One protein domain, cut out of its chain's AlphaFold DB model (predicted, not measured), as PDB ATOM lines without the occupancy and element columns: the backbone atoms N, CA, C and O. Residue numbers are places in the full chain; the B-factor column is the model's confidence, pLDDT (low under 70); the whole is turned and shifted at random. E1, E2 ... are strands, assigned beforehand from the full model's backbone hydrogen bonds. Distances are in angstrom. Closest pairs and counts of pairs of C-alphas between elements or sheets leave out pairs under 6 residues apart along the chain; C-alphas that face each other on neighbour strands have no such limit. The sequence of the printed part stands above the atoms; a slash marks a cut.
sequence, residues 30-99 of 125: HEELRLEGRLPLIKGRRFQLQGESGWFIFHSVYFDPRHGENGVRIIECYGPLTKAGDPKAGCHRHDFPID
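What this domain is: This is residues 30 to 99 of the 125 residues of an uncharacterized protein of Rhodospirillaceae bacterium (UniProt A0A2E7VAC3). One twisted sheet of three long, bent strands makes the long axis of this domain, and a long looped stretch, residues 30 to 54, folds along its E1 side, tied to E1 by a short pairing of residues 46 to 47. The strands E1, E2 and E3 follow one another along the chain and across the sheet, all antiparallel. The printed part has 70 residues with three named strands and no named helix; the class is all strand, though under half of the residues, 29, are in named elements. The whole is compact, with a radius of gyration of the C-alphas of 12.4 A, yet elongated, spanning 37 by 23 by 21 A.

How they stand to each other: Begin with the sheet, a meander, each strand the antiparallel neighbour of the one before: E1, residues 55 to 63, E2, residues 73 to 81, and E3, residues 87 to 97. Look first at the hairpin of E1 and E2, at 163 degrees between directions; C-alphas 56 and 79 face each other at 4.5 A, and N 57 and O 78 are within hydrogen-bond range at 2.8 A. In the hairpin of E2 and E3, at 173 degrees, C-alphas 78 and 93 face each other at 4.4 A, and N 94 and O 77 are 2.8 A apart, within hydrogen-bond range. E1 and E3 are the edge strands. Outside the named strands, residues 32 to 33 pair antiparallel with 41 to 42, and residues 46 to 47 with 56 to 57 of E1.

Where its parts are: Find C-alpha 55 at (121.816, -36.504, 15.688); from there E1 runs 22.9 A to C-alpha 63, bending by 62 degrees at residue 59. E2 runs 22.6 A and bends by 56 degrees at residue 78. E3 bends by 76 degrees at residue 90 and runs 22.1 A to C-alpha 97 at (112.619, -24.114, 9.128).

The domain as a whole: The C-alphas of Gly 68 and Ala 84 are the two farthest apart, 38.7 A. The link from E1 to E2 is short, and that from E2 to E3 is tight. The printed part has no cut. Look for pLDDT under 70 at residues 36 to 38, 50, 66 to 72 and 98 to 99.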
ATOM      1  N   HIS A  30     109.803 -21.053  22.449       84.69
ATOM      2  CA  HIS A  30     109.283 -22.176  23.211       84.69
ATOM      3  C   HIS A  30     110.377 -23.229  23.376       84.69
ATOM      4  O   HIS A  30     111.086 -23.594  22.434       84.69
ATOM      5  N   GLU A  31     110.530 -23.734  24.600       86.62
ATOM      6  CA  GLU A  31     111.497 -24.796  24.932       86.62
ATOM      7  C   GLU A  31     110.955 -26.206  24.659       86.62
ATOM      8  O   GLU A  31     111.637 -27.214  24.883       86.62
ATOM      9  N   GLU A  32     109.725 -26.274  24.160       86.19
ATOM     10  CA  GLU A  32     109.045 -27.491  23.771       86.19
ATOM     11  C   GLU A  32     108.295 -27.268  22.459       86.19
ATOM     12  O   GLU A  32     107.581 -26.281  22.296       86.19
ATOM     13  N   LEU A  33     108.436 -28.207  21.528       81.25
ATOM     14  CA  LEU A  33     107.648 -28.249  20.303       81.25
ATOM     15  C   LEU A  33     106.756 -29.487  20.316       81.25
ATOM     16  O   LEU A  33     107.248 -30.621  20.313       81.25
ATOM     17  N   ARG A  34     105.442 -29.262  20.254       79.69
ATOM     18  CA  ARG A  34     104.430 -30.306  20.066       79.69
ATOM     19  C   ARG A  34     103.939 -30.281  18.628       79.69
ATOM     20  O   ARG A  34     103.453 -29.258  18.161       79.69
ATOM     21  N   LEU A  35     104.052 -31.415  17.944       70.94
ATOM     22  CA  LEU A  35     103.434 -31.636  16.639       70.94
ATOM     23  C   LEU A  35     102.439 -32.791  16.761       70.94
ATOM     24  O   LEU A  35     102.718 -33.785  17.436       70.94
ATOM     25  N   GLU A  36     101.292 -32.666  16.104       67.69
ATOM     26  CA  GLU A  36     100.244 -33.683  16.128       67.69
ATOM     27  C   GLU A  36     100.749 -35.032  15.591       67.69
ATOM     28  O   GLU A  36     101.488 -35.097  14.608       67.69
ATOM     29  N   GLY A  37     100.374 -36.125  16.262       67.50
ATOM     30  CA  GLY A  37     100.777 -37.480  15.880       67.50
ATOM     31  C   GLY A  37     102.252 -37.800  16.144       67.50
ATOM     32  O   GLY A  37     102.762 -38.800  15.628       67.50
ATOM     33  N   ARG A  38     102.961 -36.966  16.919       68.62
ATOM     34  CA  ARG A  38     104.391 -37.138  17.173       68.62
ATOM     35  C   ARG A  38     104.802 -36.803  18.617       68.62
ATOM     36  O   ARG A  38     104.087 -36.118  19.338       68.62
ATOM     37  N   LEU A  39     105.961 -37.308  19.062       74.50
ATOM     38  CA  LEU A  39     106.467 -37.034  20.418       74.50
ATOM     39  C   LEU A  39     107.038 -35.614  20.552       74.50
ATOM     40  O   LEU A  39     107.763 -35.174  19.666       74.50
ATOM     41  N   PRO A  40     106.819 -34.921  21.678       79.81
ATOM     42  CA  PRO A  40     107.333 -33.569  21.851       79.81
ATOM     43  C   PRO A  40     108.865 -33.524  21.772       79.81
ATOM     44  O   PRO A  40     109.562 -34.356  22.373       79.81
ATOM     45  N   LEU A  41     109.391 -32.525  21.060       81.56
ATOM     46  CA  LEU A  41     110.797 -32.146  21.170       81.56
ATOM     47  C   LEU A  41     110.940 -31.249  22.391       81.56
ATOM     48  O   LEU A  41     110.283 -30.222  22.483       81.56
ATOM     49  N   ILE A  42     111.793 -31.660  23.323       86.44
ATOM     50  CA  ILE A  42     112.033 -30.957  24.584       86.44
ATOM     51  C   ILE A  42     113.497 -30.553  24.610       86.44
ATOM     52  O   ILE A  42     114.359 -31.328  24.175       86.44
ATOM     53  N   LYS A  43     113.786 -29.351  25.107       86.62
ATOM     54  CA  LYS A  43     115.147 -28.823  25.226       86.62
ATOM     55  C   LYS A  43     116.120 -29.855  25.808       86.62
ATOM     56  O   LYS A  43     115.837 -30.536  26.791       86.62
ATOM     57  N   GLY A  44     117.270 -30.010  25.155       84.75
ATOM     58  CA  GLY A  44     118.313 -30.973  25.508       84.75
ATOM     59  C   GLY A  44     118.108 -32.387  24.953       84.75
ATOM     60  O   GLY A  44     119.030 -33.205  25.020       84.75
ATOM     61  N   ARG A  45     116.943 -32.709  24.371       85.12
ATOM     62  CA  ARG A  45     116.712 -34.034  23.781       85.12
ATOM     63  C   ARG A  45     117.334 -34.157  22.399       85.12
ATOM     64  O   ARG A  45     117.352 -33.216  21.610       85.12
ATOM     65  N   ARG A  46     117.820 -35.364  22.109       85.94
ATOM     66  CA  ARG A  46     118.368 -35.718  20.801       85.94
ATOM     67  C   ARG A  46     117.263 -36.133  19.833       85.94
ATOM     68  O   ARG A  46     116.381 -36.903  20.202       85.94
ATOM     69  N   PHE A  47     117.360 -35.677  18.592       83.12
ATOM     70  CA  PHE A  47     116.475 -36.033  17.486       83.12
ATOM     71  C   PHE A  47     117.271 -36.153  16.180       83.12
ATOM     72  O   PHE A  47     118.456 -35.824  16.134       83.12
ATOM     73  N   GLN A  48     116.641 -36.671  15.129       81.44
ATOM     74  CA  GLN A  48     117.204 -36.673  13.780       81.44
ATOM     75  C   GLN A  48     116.272 -35.894  12.861       81.44
ATOM     76  O   GLN A  48     115.051 -35.994  12.996       81.44
ATOM     77  N   LEU A  49     116.862 -35.144  11.940       75.38
ATOM     78  CA  LEU A  49     116.156 -34.474  10.858       75.38
ATOM     79  C   LEU A  49     116.186 -35.372   9.619       75.38
ATOM     80  O   LEU A  49     117.176 -36.066   9.377       75.38
ATOM     81  N   GLN A  50     115.098 -35.388   8.853       68.56
ATOM     82  CA  GLN A  50     115.077 -36.065   7.560       68.56
ATOM     83  C   GLN A  50     116.081 -35.399   6.613       68.56
ATOM     84  O   GLN A  50     116.248 -34.186   6.652       68.56
ATOM     85  N   GLY A  51     116.765 -36.186   5.783       70.62
ATOM     86  CA  GLY A  51     117.770 -35.674   4.842       70.62
ATOM     87  C   GLY A  51     119.116 -35.315   5.485       70.62
ATOM     88  O   GLY A  51     120.125 -35.280   4.789       70.62
ATOM     89  N   GLU A  52     119.167 -35.152   6.808       78.19
ATOM     90  CA  GLU A  52     120.380 -34.788   7.535       78.19
ATOM     91  C   GLU A  52     121.110 -35.996   8.128       78.19
ATOM     92  O   GLU A  52     120.517 -36.959   8.628       78.19
ATOM     93  N   SER A  53     122.443 -35.932   8.135       80.75
ATOM     94  CA  SER A  53     123.265 -37.011   8.684       80.75
ATOM     95  C   SER A  53     123.622 -36.772  10.156       80.75
ATOM     96  O   SER A  53     124.400 -35.885  10.491       80.75
ATOM     97  N   GLY A  54     123.163 -37.649  11.052       86.31
ATOM     98  CA  GLY A  54     123.548 -37.634  12.471       86.31
ATOM     99  C   GLY A  54     122.402 -37.280  13.412       86.31
ATOM    100  O   GLY A  54     121.235 -37.471  13.077       86.31
ATOM    101  N   TRP A  55     122.755 -36.866  14.626       88.56
ATOM    102  CA  TRP A  55     121.816 -36.504  15.688       88.56
ATOM    103  C   TRP A  55     121.962 -35.038  16.065       88.56
ATOM    104  O   TRP A  55     123.065 -34.508  16.091       88.56
ATOM    105  N   PHE A  56     120.862 -34.403  16.427       87.38
ATOM    106  CA  PHE A  56     120.819 -33.006  16.835       87.38
ATOM    107  C   PHE A  56     120.230 -32.912  18.233       87.38
ATOM    108  O   PHE A  56     119.342 -33.683  18.577       87.38
ATOM    109  N   ILE A  57     120.719 -31.986  19.047       89.38
ATOM    110  CA  ILE A  57     120.159 -31.652  20.355       89.38
ATOM    111  C   ILE A  57     119.216 -30.472  20.160       89.38
ATOM    112  O   ILE A  57     119.655 -29.408  19.733       89.38
ATOM    113  N   PHE A  58     117.938 -30.655  20.472       87.88
ATOM    114  CA  PHE A  58     116.942 -29.591  20.407       87.88
ATOM    115  C   PHE A  58     117.235 -28.524  21.466       87.88
ATOM    116  O   PHE A  58     117.519 -28.860  22.619       87.88
ATOM    117  N   HIS A  59     117.185 -27.249  21.087       89.50
ATOM    118  CA  HIS A  59     117.392 -26.127  22.001       89.50
ATOM    119  C   HIS A  59     116.085 -25.379  22.253       89.50
ATOM    120  O   HIS A  59     115.641 -25.296  23.395       89.50
ATOM    121  N   SER A  60     115.465 -24.894  21.185       87.81
ATOM    122  CA  SER A  60     114.195 -24.177  21.223       87.81
ATOM    123  C   SER A  60     113.553 -24.189  19.847       87.81
ATOM    124  O   SER A  60     114.198 -24.482  18.841       87.81
ATOM    125  N   VAL A  61     112.274 -23.850  19.802       86.38
ATOM    126  CA  VAL A  61     111.590 -23.444  18.581       86.38
ATOM    127  C   VAL A  61     111.192 -21.986  18.736       86.38
ATOM    128  O   VAL A  61     110.813 -21.566  19.831       86.38
ATOM    129  N   TYR A  62     111.297 -21.212  17.665       84.94
ATOM    130  CA  TYR A  62     110.804 -19.845  17.660       84.94
ATOM    131  C   TYR A  62     109.818 -19.600  16.521       84.94
ATOM    132  O   TYR A  62     109.936 -20.196  15.447       84.94
ATOM    133  N   PHE A  63     108.827 -18.760  16.804       79.94
ATOM    134  CA  PHE A  63     107.679 -18.477  15.947       79.94
ATOM    135  C   PHE A  63     107.792 -17.048  15.420       79.94
ATOM    136  O   PHE A  63     107.860 -16.110  16.215       79.94
ATOM    137  N   ASP A  64     107.833 -16.884  14.092       78.38
ATOM    138  CA  ASP A  64     107.779 -15.556  13.473       78.38
ATOM    139  C   ASP A  64     106.311 -15.085  13.387       78.38
ATOM    140  O   ASP A  64     105.520 -15.695  12.653       78.38
ATOM    141  N   PRO A  65     105.928 -14.000  14.090       72.06
ATOM    142  CA  PRO A  65     104.557 -13.490  14.086       72.06
ATOM    143  C   PRO A  65     104.133 -12.935  12.716       72.06
ATOM    144  O   PRO A  65     102.941 -12.817  12.435       72.06
ATOM    145  N   ARG A  66     105.082 -12.623  11.821       68.25
ATOM    146  CA  ARG A  66     104.808 -12.074  10.480       68.25
ATOM    147  C   ARG A  66     104.244 -13.098   9.502       68.25
ATOM    148  O   ARG A  66     103.862 -12.732   8.390       68.25
ATOM    149  N   HIS A  67     104.208 -14.374   9.872       60.56
ATOM    150  CA  HIS A  67     103.747 -15.455   9.002       60.56
ATOM    151  C   HIS A  67     102.414 -16.085   9.454       60.56
ATOM    152  O   HIS A  67     102.050 -17.164   8.992       60.56
ATOM    153  N   GLY A  68     101.641 -15.363  10.279       53.31
ATOM    154  CA  GLY A  68     100.273 -15.728  10.674       53.31
ATOM    155  C   GLY A  68     100.198 -16.914  11.646       53.31
ATOM    156  O   GLY A  68     101.205 -17.323  12.217       53.31
ATOM    157  N   GLU A  69      99.004 -17.493  11.827       49.47
ATOM    158  CA  GLU A  69      98.759 -18.628  12.750       49.47
ATOM    159  C   GLU A  69      99.562 -19.899  12.399       49.47
ATOM    160  O   GLU A  69      99.819 -20.747  13.255       49.47
ATOM    161  N   ASN A  70     100.030 -19.998  11.150       51.91
ATOM    162  CA  ASN A  70     100.897 -21.067  10.653       51.91
ATOM    163  C   ASN A  70     102.370 -20.643  10.562       51.91
ATOM    164  O   ASN A  70     103.130 -21.273   9.828       51.91
ATOM    165  N   GLY A  71     102.751 -19.568  11.265       54.66
ATOM    166  CA  GLY A  71     104.026 -18.882  11.111       54.66
ATOM    167  C   GLY A  71     105.220 -19.819  11.026       54.66
ATOM    168  O   GLY A  71     105.250 -20.854  11.694       54.66
ATOM    169  N   VAL A  72     106.195 -19.464  10.182       61.97
ATOM    170  CA  VAL A  72     107.396 -20.278   9.959       61.97
ATOM    171  C   VAL A  72     108.041 -20.546  11.312       61.97
ATOM    172  O   VAL A  72     108.575 -19.652  11.971       61.97
ATOM    173  N   ARG A  73     107.946 -21.802  11.742       73.00
ATOM    174  CA  ARG A  73     108.549 -22.269  12.983       73.00
ATOM    175  C   ARG A  73     109.976 -22.615  12.643       73.00
ATOM    176  O   ARG A  73     110.217 -23.316  11.665       73.00
ATOM    177  N   ILE A  74     110.925 -22.150  13.431       80.75
ATOM    178  CA  ILE A  74     112.325 -22.485  13.201       80.75
ATOM    179  C   ILE A  74     112.837 -23.220  14.426       80.75
ATOM    180  O   ILE A  74     112.734 -22.733  15.551       80.75
ATOM    181  N   ILE A  75     113.354 -24.424  14.200       83.62
ATOM    182  CA  ILE A  75     113.988 -25.240  15.226       83.62
ATOM    183  C   ILE A  75     115.437 -24.800  15.348       83.62
ATOM    184  O   ILE A  75     116.219 -24.951  14.413       83.62
ATOM    185  N   GLU A  76     115.801 -24.341  16.536       88.06
ATOM    186  CA  GLU A  76     117.185 -24.156  16.934       88.06
ATOM    187  C   GLU A  76     117.709 -25.451  17.561       88.06
ATOM    188  O   GLU A  76     117.141 -25.995  18.519       88.06
ATOM    189  N   CYS A  77     118.818 -25.963  17.038       87.88
ATOM    190  CA  CYS A  77     119.436 -27.184  17.534       87.88
ATOM    191  C   CYS A  77     120.968 -27.144  17.453       87.88
ATOM    192  O   CYS A  77     121.568 -26.234  16.887       87.88
ATOM    193  N   TYR A  78     121.622 -28.131  18.064       90.88
ATOM    194  CA  TYR A  78     123.075 -28.303  18.019       90.88
ATOM    195  C   TYR A  78     123.442 -29.694  17.503       90.88
ATOM    196  O   TYR A  78     122.949 -30.697  18.017       90.88
ATOM    197  N   GLY A  79     124.312 -29.771  16.504       92.00
ATOM    198  CA  GLY A  79     124.717 -31.018  15.858       92.00
ATOM    199  C   GLY A  79     125.439 -30.732  14.541       92.00
ATOM    200  O   GLY A  79     125.840 -29.594  14.341       92.00
ATOM    201  N   PRO A  80     125.633 -31.720  13.655       92.25
ATOM    202  CA  PRO A  80     125.292 -33.121  13.849       92.25
ATOM    203  C   PRO A  80     126.267 -33.847  14.790       92.25
ATOM    204  O   PRO A  80     127.479 -33.630  14.784       92.25
ATOM    205  N   LEU A  81     125.720 -34.770  15.574       89.94
ATOM    206  CA  LEU A  81     126.413 -35.638  16.520       89.94
ATOM    207  C   LEU A  81     126.400 -37.095  16.041       89.94
ATOM    208  O   LEU A  81     125.532 -37.521  15.265       89.94
ATOM    209  N   THR A  82     127.340 -37.896  16.539       88.12
ATOM    210  CA  THR A  82     127.285 -39.357  16.451       88.12
ATOM    211  C   THR A  82     126.113 -39.891  17.280       88.12
ATOM    212  O   THR A  82     125.516 -39.189  18.099       88.12
ATOM    213  N   LYS A  83     125.781 -41.177  17.114       82.81
ATOM    214  CA  LYS A  83     124.761 -41.835  17.947       82.81
ATOM    215  C   LYS A  83     125.126 -41.820  19.439       82.81
ATOM    216  O   LYS A  83     124.232 -41.727  20.278       82.81
ATOM    217  N   ALA A  84     126.418 -41.892  19.766       83.38
ATOM    218  CA  ALA A  84     126.903 -41.802  21.142       83.38
ATOM    219  C   ALA A  84     126.760 -40.377  21.708       83.38
ATOM    220  O   ALA A  84     126.449 -40.220  22.890       83.38
ATOM    221  N   GLY A  85     126.825 -39.357  20.847       81.00
ATOM    222  CA  GLY A  85     126.687 -37.944  21.210       81.00
ATOM    223  C   GLY A  85     127.937 -37.112  20.929       81.00
ATOM    224  O   GLY A  85     127.968 -35.947  21.307       81.00
ATOM    225  N   ASP A  86     128.943 -37.683  20.269       89.00
ATOM    226  CA  ASP A  86     130.183 -36.980  19.940       89.00
ATOM    227  C   ASP A  86     129.978 -36.022  18.757       89.00
ATOM    228  O   ASP A  86     129.274 -36.377  17.807       89.00
ATOM    229  N   PRO A  87     130.599 -34.832  18.756       89.19
ATOM    230  CA  PRO A  87     130.550 -33.909  17.623       89.19
ATOM    231  C   PRO A  87     131.078 -34.531  16.322       89.19
ATOM    232  O   PRO A  87     132.182 -35.076  16.295       89.19
ATOM    233  N   LYS A  88     130.322 -34.424  15.221       88.25
ATOM    234  CA  LYS A  88     130.823 -34.738  13.870       88.25
ATOM    235  C   LYS A  88     131.498 -33.510  13.242       88.25
ATOM    236  O   LYS A  88     131.407 -32.393  13.751       88.25
ATOM    237  N   ALA A  89     132.162 -33.707  12.102       84.94
ATOM    238  CA  ALA A  89     132.610 -32.595  11.267       84.94
ATOM    239  C   ALA A  89     131.419 -31.684  10.924       84.94
ATOM    240  O   ALA A  89     130.344 -32.172  10.579       84.94
ATOM    241  N   GLY A  90     131.615 -30.371  11.060       82.56
ATOM    242  CA  GLY A  90     130.536 -29.401  10.897       82.56
ATOM    243  C   GLY A  90     129.554 -29.362  12.068       82.56
ATOM    244  O   GLY A  90     128.449 -28.882  11.880       82.56
ATOM    245  N   CYS A  91     129.917 -29.832  13.267       87.44
ATOM    246  CA  CYS A  91     129.049 -29.720  14.438       87.44
ATOM    247  C   CYS A  91     128.983 -28.279  14.972       87.44
ATOM    248  O   CYS A  91     129.964 -27.759  15.511       87.44
ATOM    249  N   HIS A  92     127.828 -27.636  14.843       87.69
ATOM    250  CA  HIS A  92     127.565 -26.292  15.349       87.69
ATOM    251  C   HIS A  92     126.076 -26.097  15.661       87.69
ATOM    252  O   HIS A  92     125.299 -27.046  15.738       87.69
ATOM    253  N   ARG A  93     125.687 -24.856  15.959       87.25
ATOM    254  CA  ARG A  93     124.286 -24.478  16.138       87.25
ATOM    255  C   ARG A  93     123.646 -24.287  14.763       87.25
ATOM    256  O   ARG A  93     124.236 -23.601  13.932       87.25
ATOM    257  N   HIS A  94     122.472 -24.869  14.571       83.94
ATOM    258  CA  HIS A  94     121.702 -24.825  13.337       83.94
ATOM    259  C   HIS A  94     120.294 -24.301  13.603       83.94
ATOM    260  O   HIS A  94     119.704 -24.623  14.635       83.94
ATOM    261  N   ASP A  95     119.772 -23.574  12.621       83.94
ATOM    262  CA  ASP A  95     118.400 -23.089  12.574       83.94
ATOM    263  C   ASP A  95     117.727 -23.754  11.364       83.94
ATOM    264  O   ASP A  95     118.155 -23.538  10.230       83.94
ATOM    265  N   PHE A  96     116.711 -24.586  11.594       78.06
ATOM    266  CA  PHE A  96     115.991 -25.298  10.533       78.06
ATOM    267  C   PHE A  96     114.535 -24.835  10.458       78.06
ATOM    268  O   PHE A  96     113.838 -24.933  11.474       78.06
ATOM    269  N   PRO A  97     114.041 -24.371   9.296       73.62
ATOM    270  CA  PRO A  97     112.619 -24.114   9.128       73.62
ATOM    271  C   PRO A  97     111.835 -25.429   9.222       73.62
ATOM    272  O   PRO A  97     112.235 -26.466   8.691       73.62
ATOM    273  N   ILE A  98     110.707 -25.390   9.923       68.31
ATOM    274  CA  ILE A  98     109.682 -26.431   9.917       68.31
ATOM    275  C   ILE A  98     108.795 -26.150   8.703       68.31
ATOM    276  O   ILE A  98     107.673 -25.676   8.843       68.31
ATOM    277  N   ASP A  99     109.309 -26.429   7.511       53.53
ATOM    278  CA  ASP A  99     108.432 -26.627   6.360       53.53
ATOM    279  C   ASP A  99     107.781 -28.014   6.507       53.53
ATOM    280  O   ASP A  99     108.329 -28.899   7.173       53.53
TER     281      ASP A  99